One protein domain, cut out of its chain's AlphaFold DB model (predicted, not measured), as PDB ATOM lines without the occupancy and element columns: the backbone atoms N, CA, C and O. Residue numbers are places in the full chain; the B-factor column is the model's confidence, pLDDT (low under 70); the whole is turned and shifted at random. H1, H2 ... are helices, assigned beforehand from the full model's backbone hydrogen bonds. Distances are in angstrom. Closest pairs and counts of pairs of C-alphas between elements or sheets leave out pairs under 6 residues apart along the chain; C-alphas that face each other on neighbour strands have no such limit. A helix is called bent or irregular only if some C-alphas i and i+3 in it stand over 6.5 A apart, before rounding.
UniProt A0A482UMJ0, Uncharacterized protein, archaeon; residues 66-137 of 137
ATOM      1  N   SER A  66      54.904  36.857  24.617       95.94
ATOM      2  CA  SER A  66      54.918  35.489  24.093       95.94
ATOM      3  C   SER A  66      55.217  34.494  25.208       95.94
ATOM      4  O   SER A  66      55.869  34.846  26.192       95.94
ATOM      5  N   SER A  67      54.793  33.239  25.045       96.31
ATOM      6  CA  SER A  67      55.095  32.174  26.009       96.31
ATOM      7  C   SER A  67      56.602  32.013  26.224       96.31
ATOM      8  O   SER A  67      57.042  31.849  27.355       96.31
ATOM      9  N   GLN A  68      57.407  32.164  25.166       95.81
ATOM     10  CA  GLN A  68      58.868  32.162  25.251       95.81
ATOM     11  C   GLN A  68      59.413  33.330  26.087       95.81
ATOM     12  O   GLN A  68      60.325  33.141  26.891       95.81
ATOM     13  N   ALA A  69      58.876  34.541  25.908       95.81
ATOM     14  CA  ALA A  69      59.287  35.697  26.704       95.81
ATOM     15  C   ALA A  69      58.935  35.513  28.189       95.81
ATOM     16  O   ALA A  69      59.713  35.910  29.050       95.81
ATOM     17  N   VAL A  70      57.797  34.878  28.485       97.12
ATOM     18  CA  VAL A  70      57.378  34.588  29.863       97.12
ATOM     19  C   VAL A  70      58.227  33.486  30.492       97.12
ATOM     20  O   VAL A  70      58.735  33.673  31.595       97.12
ATOM     21  N   SER A  71      58.431  32.361  29.803       96.56
ATOM     22  CA  SER A  71      59.181  31.221  30.349       96.56
ATOM     23  C   SER A  71      60.667  31.515  30.551       96.56
ATOM     24  O   SER A  71      61.303  30.942  31.433       96.56
ATOM     25  N   SER A  72      61.223  32.449  29.777       95.62
ATOM     26  CA  SER A  72      62.596  32.931  29.956       95.62
ATOM     27  C   SER A  72      62.727  34.075  30.967       95.62
ATOM     28  O   SER A  72      63.849  34.503  31.247       95.62
ATOM     29  N   PHE A  73      61.624  34.572  31.539       97.00
ATOM     30  CA  PHE A  73      61.662  35.704  32.459       97.00
ATOM     31  C   PHE A  73      62.189  35.280  33.841       97.00
ATOM     32  O   PHE A  73      61.555  34.452  34.498       97.00
ATOM     33  N   PRO A  74      63.307  35.857  34.332       97.25
ATOM     34  CA  PRO A  74      63.993  35.354  35.527       97.25
ATOM     35  C   PRO A  74      63.113  35.247  36.775       97.25
ATOM     36  O   PRO A  74      63.218  34.282  37.524       97.25
ATOM     37  N   ALA A  75      62.205  36.204  36.984       97.38
ATOM     38  CA  ALA A  75      61.342  36.216  38.164       97.38
ATOM     39  C   ALA A  75      60.289  35.092  38.178       97.38
ATOM     40  O   ALA A  75      59.689  34.843  39.221       97.38
ATOM     41  N   LEU A  76      60.056  34.428  37.041       97.19
ATOM     42  CA  LEU A  76      59.086  33.341  36.895       97.19
ATOM     43  C   LEU A  76      59.739  31.962  36.753       97.19
ATOM     44  O   LEU A  76      59.023  30.964  36.755       97.19
ATOM     45  N   GLN A  77      61.072  31.880  36.669       96.06
ATOM     46  CA  GLN A  77      61.775  30.612  36.428       96.06
ATOM     47  C   GLN A  77      61.437  29.546  37.472       96.06
ATOM     48  O   GLN A  77      61.128  28.424  37.088       96.06
ATOM     49  N   GLY A  78      61.376  29.912  38.757       96.81
ATOM     50  CA  GLY A  78      61.039  28.964  39.825       96.81
ATOM     51  C   GLY A  78      59.685  28.273  39.622       96.81
ATOM     52  O   GLY A  78      59.579  27.072  39.824       96.81
ATOM     53  N   ILE A  79      58.667  28.985  39.121       96.75
ATOM     54  CA  ILE A  79      57.343  28.393  38.854       96.75
ATOM     55  C   ILE A  79      57.437  27.307  37.776       96.75
ATOM     56  O   ILE A  79      56.802  26.259  37.907       96.75
ATOM     57  N   PHE A  80      58.221  27.548  36.723       97.25
ATOM     58  CA  PHE A  80      58.388  26.607  35.614       97.25
ATOM     59  C   PHE A  80      59.336  25.454  35.955       97.25
ATOM     60  O   PHE A  80      59.140  24.348  35.460       97.25
ATOM     61  N   GLU A  81      60.329  25.682  36.815       96.81
ATOM     62  CA  GLU A  81      61.196  24.626  37.351       96.81
ATOM     63  C   GLU A  81      60.419  23.679  38.273       96.81
ATOM     64  O   GLU A  81      60.556  22.460  38.157       96.81
ATOM     65  N   ASP A  82      59.552  24.227  39.129       97.81
ATOM     66  CA  ASP A  82      58.693  23.450  40.029       97.81
ATOM     67  C   ASP A  82      57.571  22.714  39.274       97.81
ATOM     68  O   ASP A  82      57.074  21.684  39.735       97.81
ATOM     69  N   ASN A  83      57.163  23.227  38.107       97.12
ATOM     70  CA  ASN A  83      56.048  22.705  37.314       97.12
ATOM     71  C   ASN A  83      56.422  22.599  35.821       97.12
ATOM     72  O   ASN A  83      55.844  23.304  34.987       97.12
ATOM     73  N   PRO A  84      57.348  21.698  35.440       96.00
ATOM     74  CA  PRO A  84      57.868  21.633  34.072       96.00
ATOM     75  C   PRO A  84      56.791  21.315  33.026       96.00
ATOM     76  O   PRO A  84      56.902  21.756  31.886       96.00
ATOM     77  N   GLY A  85      55.722  20.609  33.416       96.75
ATOM     78  CA  GLY A  85      54.591  20.297  32.537       96.75
ATOM     79  C   GLY A  85      53.791  21.520  32.074       96.75
ATOM     80  O   GLY A  85      53.103  21.430  31.065       96.75
ATOM     81  N   LEU A  86      53.907  22.678  32.740       95.38
ATOM     82  CA  LEU A  86      53.278  23.919  32.262       95.38
ATOM     83  C   LEU A  86      53.833  24.359  30.901       95.38
ATOM     84  O   LEU A  86      53.129  24.998  30.127       95.38
ATOM     85  N   LEU A  87      55.087  24.015  30.587       96.56
ATOM     86  CA  LEU A  87      55.718  24.399  29.321       96.56
ATOM     87  C   LEU A  87      55.078  23.715  28.103       96.56
ATOM     88  O   LEU A  87      55.248  24.205  26.985       96.56
ATOM     89  N   ASP A  88      54.309  22.646  28.320       97.56
ATOM     90  CA  ASP A  88      53.532  21.970  27.279       97.56
ATOM     91  C   ASP A  88      52.249  22.745  26.903       97.56
ATOM     92  O   ASP A  88      51.645  22.458  25.867       97.56
ATOM     93  N   TYR A  89      51.863  23.760  27.695       97.81
ATOM     94  CA  TYR A  89      50.643  24.565  27.536       97.81
ATOM     95  C   TYR A  89      50.979  26.063  27.376       97.81
ATOM     96  O   TYR A  89      50.999  26.830  28.344       97.81
ATOM     97  N   PRO A  90      51.278  26.534  26.148       96.94
ATOM     98  CA  PRO A  90      51.709  27.914  25.904       96.94
ATOM     99  C   PRO A  90      50.712  28.990  26.355       96.94
ATOM    100  O   PRO A  90      51.117  30.104  26.689       96.94
ATOM    101  N   ASP A  91      49.421  28.679  26.343       97.44
ATOM    102  CA  ASP A  91      48.333  29.531  26.818       97.44
ATOM    103  C   ASP A  91      48.333  29.680  28.346       97.44
ATOM    104  O   ASP A  91      48.171  30.795  28.848       97.44
ATOM    105  N   GLU A  92      48.609  28.606  29.089       97.50
ATOM    106  CA  GLU A  92      48.799  28.668  30.543       97.50
ATOM    107  C   GLU A  92      50.047  29.477  30.907       97.50
ATOM    108  O   GLU A  92      49.996  30.334  31.792       97.50
ATOM    109  N   VAL A  93      51.146  29.293  30.167       97.94
ATOM    110  CA  VAL A  93      52.364  30.103  30.329       97.94
ATOM    111  C   VAL A  93      52.059  31.590  30.123       97.94
ATOM    112  O   VAL A  93      52.459  32.425  30.936       97.94
ATOM    113  N   LEU A  94      51.311  31.945  29.075       97.31
ATOM    114  CA  LEU A  94      50.874  33.328  28.852       97.31
ATOM    115  C   LEU A  94      49.998  33.844  30.001       97.31
ATOM    116  O   LEU A  94      50.191  34.976  30.447       97.31
ATOM    117  N   CYS A  95      49.079  33.018  30.506       96.69
ATOM    118  CA  CYS A  95      48.228  33.362  31.643       96.69
ATOM    119  C   CYS A  95      49.059  33.689  32.895       96.69
ATOM    120  O   CYS A  95      48.832  34.726  33.523       96.69
ATOM    121  N   VAL A  96      50.081  32.884  33.208       97.19
ATOM    122  CA  VAL A  96      51.020  33.155  34.313       97.19
ATOM    123  C   VAL A  96      51.711  34.508  34.129       97.19
ATOM    124  O   VAL A  96      51.767  35.301  35.069       97.19
ATOM    125  N   GLY A  97      52.184  34.813  32.917       96.94
ATOM    126  CA  GLY A  97      52.808  36.103  32.610       96.94
ATOM    127  C   GLY A  97      51.865  37.294  32.813       96.94
ATOM    128  O   GLY A  97      52.254  38.298  33.412       96.94
ATOM    129  N   LEU A  98      50.609  37.170  32.370       96.44
ATOM    130  CA  LEU A  98      49.578  38.199  32.551       96.44
ATOM    131  C   LEU A  98      49.229  38.416  34.029       96.44
ATOM    132  O   LEU A  98      49.129  39.561  34.473       96.44
ATOM    133  N   LEU A  99      49.074  37.334  34.796       96.12
ATOM    134  CA  LEU A  99      48.799  37.397  36.234       96.12
ATOM    135  C   LEU A  99      49.966  38.018  37.002       96.12
ATOM    136  O   LEU A  99      49.751  38.863  37.870       96.12
ATOM    137  N   TYR A 100      51.201  37.661  36.654       96.94
ATOM    138  CA  TYR A 100      52.383  38.269  37.256       96.94
ATOM    139  C   TYR A 100      52.420  39.782  37.008       96.94
ATOM    140  O   TYR A 100      52.552  40.563  37.949       96.94
ATOM    141  N   ALA A 101      52.220  40.205  35.758       95.88
ATOM    142  CA  ALA A 101      52.226  41.614  35.365       95.88
ATOM    143  C   ALA A 101      51.094  42.452  36.000       95.88
ATOM    144  O   ALA A 101      51.198  43.679  36.047       95.88
ATOM    145  N   LEU A 102      50.027  41.812  36.496       94.44
ATOM    146  CA  LEU A 102      48.948  42.471  37.238       94.44
ATOM    147  C   LEU A 102      49.368  42.870  38.662       94.44
ATOM    148  O   LEU A 102      48.863  43.857  39.197       94.44
ATOM    149  N   HIS A 103      50.267  42.101  39.275       94.56
ATOM    150  CA  HIS A 103      50.653  42.251  40.682       94.56
ATOM    151  C   HIS A 103      52.083  42.761  40.876       94.56
ATOM    152  O   HIS A 103      52.429  43.218  41.966       94.56
ATOM    153  N   HIS A 104      52.899  42.708  39.827       95.31
ATOM    154  CA  HIS A 104      54.306  43.069  39.856       95.31
ATOM    155  C   HIS A 104      54.651  44.017  38.708       95.31
ATOM    156  O   HIS A 104      54.034  43.994  37.640       95.31
ATOM    157  N   ASP A 105      55.667  44.849  38.934       93.50
ATOM    158  CA  ASP A 105      56.258  45.641  37.863       93.50
ATOM    159  C   ASP A 105      57.001  44.711  36.899       93.50
ATOM    160  O   ASP A 105      57.828  43.888  37.302       93.50
ATOM    161  N   SER A 106      56.650  44.794  35.623       93.31
ATOM    162  CA  SER A 106      57.148  43.902  34.587       93.31
ATOM    163  C   SER A 106      57.163  44.617  33.238       93.31
ATOM    164  O   SER A 106      56.426  45.589  33.035       93.31
ATOM    165  N   PRO A 107      57.909  44.093  32.249       92.25
ATOM    166  CA  PRO A 107      57.882  44.630  30.893       92.25
ATOM    167  C   PRO A 107      56.495  44.639  30.240       92.25
ATOM    168  O   PRO A 107      56.340  45.288  29.215       92.25
ATOM    169  N   TRP A 108      55.504  43.931  30.797       92.81
ATOM    170  CA  TRP A 108      54.159  43.792  30.232       92.81
ATOM    171  C   TRP A 108      53.077  44.499  31.048       92.81
ATOM    172  O   TRP A 108      51.907  44.456  30.670       92.81
ATOM    173  N   SER A 109      53.424  45.182  32.142       93.06
ATOM    174  CA  SER A 109      52.433  45.803  33.031       93.06
ATOM    175  C   SER A 109      51.576  46.847  32.301       93.06
ATOM    176  O   SER A 109      50.365  46.917  32.510       93.06
ATOM    177  N   LEU A 110      52.166  47.587  31.355       91.31
ATOM    178  CA  LEU A 110      51.425  48.521  30.502       91.31
ATOM    179  C   LEU A 110      50.519  47.811  29.484       91.31
ATOM    180  O   LEU A 110      49.462  48.319  29.141       91.31
ATOM    181  N   HIS A 111      50.886  46.611  29.028       91.19
ATOM    182  CA  HIS A 111      49.998  45.810  28.185       91.19
ATOM    183  C   HIS A 111      48.764  45.364  28.987       91.19
ATOM    184  O   HIS A 111      47.630  45.594  28.564       91.19
ATOM    185  N   VAL A 112      48.968  44.833  30.196       93.00
ATOM    186  CA  VAL A 112      47.880  44.408  31.098       93.00
ATOM    187  C   VAL A 112      46.992  45.577  31.535       93.00
ATOM    188  O   VAL A 112      45.783  45.404  31.697       93.00
ATOM    189  N   SER A 113      47.542  46.786  31.689       91.19
ATOM    190  CA  SER A 113      46.738  47.971  32.017       91.19
ATOM    191  C   SER A 113      45.812  48.408  30.878       91.19
ATOM    192  O   SER A 113      44.850  49.136  31.137       91.19
ATOM    193  N   THR A 114      46.072  47.945  29.647       90.56
ATOM    194  CA  THR A 114      45.217  48.186  28.478       90.56
ATOM    195  C   THR A 114      44.169  47.101  28.220       90.56
ATOM    196  O   THR A 114      43.322  47.257  27.341       90.56
ATOM    197  N   MET A 115      44.190  46.003  28.980       90.38
ATOM    198  CA  MET A 115      43.240  44.909  28.791       90.38
ATOM    199  C   MET A 115      41.848  45.239  29.348       90.38
ATOM    200  O   MET A 115      41.730  45.900  30.389       90.38
ATOM    201  N   PRO A 116      40.776  44.731  28.711       87.44
ATOM    202  CA  PRO A 116      39.439  44.826  29.276       87.44
ATOM    203  C   PRO A 116      39.368  44.070  30.610       87.44
ATOM    204  O   PRO A 116      40.028  43.054  30.822       87.44
ATOM    205  N   ARG A 117      38.551  44.583  31.535       84.75
ATOM    206  CA  ARG A 117      38.355  43.986  32.870       84.75
ATOM    207  C   ARG A 117      37.237  42.950  32.915       84.75
ATOM    208  O   ARG A 117      37.132  42.212  33.887       84.75
ATOM    209  N   VAL A 118      36.401  42.916  31.884       83.19
ATOM    210  CA  VAL A 118      35.258  42.013  31.761       83.19
ATOM    211  C   VAL A 118      35.274  41.436  30.356       83.19
ATOM    212  O   VAL A 118      35.501  42.163  29.389       83.19
ATOM    213  N   PHE A 119      35.021  40.137  30.253       85.69
ATOM    214  CA  PHE A 119      34.947  39.424  28.986       85.69
ATOM    215  C   PHE A 119      33.580  38.753  28.857       85.69
ATOM    216  O   PHE A 119      33.040  38.236  29.831       85.69
ATOM    217  N   GLY A 120      33.037  38.707  27.641       85.06
ATOM    218  CA  GLY A 120      31.780  38.015  27.336       85.06
ATOM    219  C   GLY A 120      31.920  36.498  27.159       85.06
ATOM    220  O   GLY A 120      31.135  35.904  26.422       85.06
ATOM    221  N   THR A 121      32.936  35.864  27.756       88.25
ATOM    222  CA  THR A 121      33.181  34.422  27.587       88.25
ATOM    223  C   THR A 121      32.231  33.587  28.456       88.25
ATOM    224  O   THR A 121      31.764  34.076  29.488       88.25
ATOM    225  N   PRO A 122      31.977  32.308  28.105       90.12
ATOM    226  CA  PRO A 122      31.096  31.431  28.883       90.12
ATOM    227  C   PRO A 122      31.475  31.268  30.360       90.12
ATOM    228  O   PRO A 122      30.615  30.971  31.188       90.12
ATOM    229  N   LEU A 123      32.745  31.505  30.702       88.00
ATOM    230  CA  LEU A 123      33.230  31.511  32.083       88.00
ATOM    231  C   LEU A 123      32.510  32.549  32.959       88.00
ATOM    232  O   LEU A 123      32.350  32.321  34.155       88.00
ATOM    233  N   TYR A 124      32.049  33.655  32.367       87.25
ATOM    234  CA  TYR A 124      31.350  34.741  33.061       87.25
ATOM    235  C   TYR A 124      29.827  34.698  32.885       87.25
ATOM    236  O   TYR A 124      29.128  35.577  33.390       87.25
ATOM    237  N   TRP A 125      29.288  33.706  32.171       90.19
ATOM    238  CA  TRP A 125      27.842  33.593  32.003       90.19
ATOM    239  C   TRP A 125      27.177  33.193  33.318       90.19
ATOM    240  O   TRP A 125      27.636  32.294  34.027       90.19
ATOM    241  N   THR A 126      26.061  33.852  33.622       89.06
ATOM    242  CA  THR A 126      25.198  33.447  34.728       89.06
ATOM    243  C   THR A 126      24.574  32.086  34.429       89.06
ATOM    244  O   THR A 126      24.469  31.665  33.274       89.06
ATOM    245  N   GLU A 127      24.121  31.396  35.474       86.56
ATOM    246  CA  GLU A 127      23.460  30.096  35.319       86.56
ATOM    247  C   GLU A 127      22.220  30.171  34.415       86.56
ATOM    248  O   GLU A 127      21.966  29.272  33.615       86.56
ATOM    249  N   GLU A 128      21.489  31.282  34.483       86.69
ATOM    250  CA  GLU A 128      20.331  31.563  33.634       86.69
ATOM    251  C   GLU A 128      20.711  31.637  32.146       86.69
ATOM    252  O   GLU A 128      20.074  30.997  31.302       86.69
ATOM    253  N   VAL A 129      21.794  32.352  31.818       84.69
ATOM    254  CA  VAL A 129      22.301  32.458  30.442       84.69
ATOM    255  C   VAL A 129      22.778  31.096  29.941       84.69
ATOM    256  O   VAL A 129      22.436  30.701  28.825       84.69
ATOM    257  N   ARG A 130      23.505  30.341  30.776       80.88
ATOM    258  CA  ARG A 130      23.951  28.980  30.435       80.88
ATOM    259  C   ARG A 130      22.773  28.058  30.124       80.88
ATOM    260  O   ARG A 130      22.774  27.395  29.091       80.88
ATOM    261  N   THR A 131      21.750  28.055  30.975       78.50
ATOM    262  CA  THR A 131      20.571  27.186  30.815       78.50
ATOM    263  C   THR A 131      19.778  27.529  29.553       78.50
ATOM    264  O   THR A 131      19.334  26.634  28.833       78.50
ATOM    265  N   THR A 132      19.640  28.820  29.241       78.75
ATOM    266  CA  THR A 132      18.914  29.281  28.047       78.75
ATOM    267  C   THR A 132      19.605  28.839  26.759       78.75
ATOM    268  O   THR A 132      18.947  28.399  25.824       78.75
ATOM    269  N   ILE A 133      20.937  28.895  26.704       74.06
ATOM    270  CA  ILE A 133      21.686  28.480  25.510       74.06
ATOM    271  C   ILE A 133      21.663  26.952  25.345       74.06
ATOM    272  O   ILE A 133      21.511  26.462  24.229       74.06
ATOM    273  N   CYS A 134      21.748  26.192  26.443       63.22
ATOM    274  CA  CYS A 134      21.744  24.727  26.408       63.22
ATOM    275  C   CYS A 134      20.367  24.097  26.128       63.22
ATOM    276  O   CYS A 134      20.317  22.911  25.833       63.22
ATOM    277  N   THR A 135      19.261  24.842  26.231       60.69
ATOM    278  CA  THR A 135      17.892  24.332  25.979       60.69
ATOM    279  C   THR A 135      17.384  24.602  24.562       60.69
ATOM    280  O   THR A 135      16.309  24.134  24.192       60.69
ATOM    281  N   VAL A 136      18.146  25.353  23.762       56.91
ATOM    282  CA  VAL A 136      17.831  25.666  22.357       56.91
ATOM    283  C   VAL A 136      18.438  24.633  21.387       56.91
ATOM    284  O   VAL A 136      18.153  24.673  20.192       56.91
ATOM    285  N   TYR A 137      19.210  23.668  21.898       46.19
ATOM    286  CA  TYR A 137      19.785  22.538  21.158       46.19
ATOM    287  C   TYR A 137      19.333  21.206  21.757       46.19
ATOM    288  O   TYR A 137      19.247  20.230  20.978       46.19
TER     289      TYR A 137
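AT A GLANCE: This is residues 66 to 137 of the 137 residues of an uncharacterized protein of archaeon (UniProt A0A482UMJ0). This is a small helical body with a long arm: H4, the longest helix, makes one side of the body, H1 packs on it, H5 packs on residues 98 to 102 of H4, and from the end where H4 begins H3 and then H2 fold round, so that H2 lies across from H4 on the other side of the body. Past H5 the backbone draws out into an arm, with H6 at its far end and no helix touching H6; residues 116 to 121, 123 to 129 and 131 to 137 stick out. The printed part has 72 residues with six named helices, H1 to H6 in order along the chain, and no named strand; the class is all helix. The whole is only just loose, close to extended, with a radius of gyration of the C-alphas of 16.4 A, and it spans 48 by 29 by 16 A.

IN THESE COORDINATES: Begin with the longest helix, H4, residues 90 to 103: find C-alpha 90 at (51.709, 27.914, 25.904), and from there the helix runs 20.6 A to C-alpha 103 at (50.653, 42.251, 40.682). Before it in the chain, H1 is residues 67 to 71, 6.0 A from first to last C-alpha; H2 is residues 74 to 82, 13.8 A; and H3 is residues 84 to 88, 8.1 A. H2 is irregular: its C-alphas 75 and 78 are 7.4 A apart. After H4 look for H5, residues 109 to 113, 6.2 A long, and then H6, residues 127 to 134, 10.5 A long. H6 ends at C-alpha 134, at (21.744, 24.727, 26.408), and its x values lie well below those of H4.

HOW THE PARTS SIT: Start at H4, the hub, which touches three helices. H1 touches H4 with 9 pairs of C-alphas within 8 A; the closest are those of Ser 67 and Leu 94, 5.2 A apart. H5 touches H4 with 6 such pairs, where H4 takes part with residues 98 to 102 alone; the closest C-alphas are those of Ala 101 and Ser 109, 4.8 A apart. H3 and H4 only just touch, and only at the corner by their link, with 3 pairs; H4 takes part with residues 92 to 93 alone, and the closest C-alphas, of Leu 86 and Val 93, are 6.5 A apart. H2 and H4 are near each other, with 8 pairs of C-alphas within 10 A. H1 and H2 only just touch, and only at the corner by their link, with 3 pairs; look at the closest C-alphas, of Ser 71 and Gln 77, 6.6 A apart. H2 and H3 are close but not clearly touching, the C-alphas of Phe 80 and Leu 86 being closest at 6.7 A. H6 is apart from H4 and from H5. Along the backbones, each O i to N i+4 pair is within hydrogen-bond range in H1, H5 and H6; the figures are 9 of 10 in H4, 2 of 5 in H2, with 4 of 6 O i to N i+3 pairs, and 0 of 1 in H3, with 2 of 2 O i to N i+3 pairs.

THE WHOLE: The two C-alphas farthest apart are those of Pro 74 and Val 136, 49.0 A. The outline is elongated; without the stretches that stand free, 52 residues remain, with a radius of gyration of 11.5 A. The printed part runs from residue 66 to 137, the chain's last residue, and has no cut. The link from H5 to H6, residues 114 to 126, is long; the other links are tight. The mean pLDDT of the printed part is 90.8, and at residues 134 to 137 you will find values under 70.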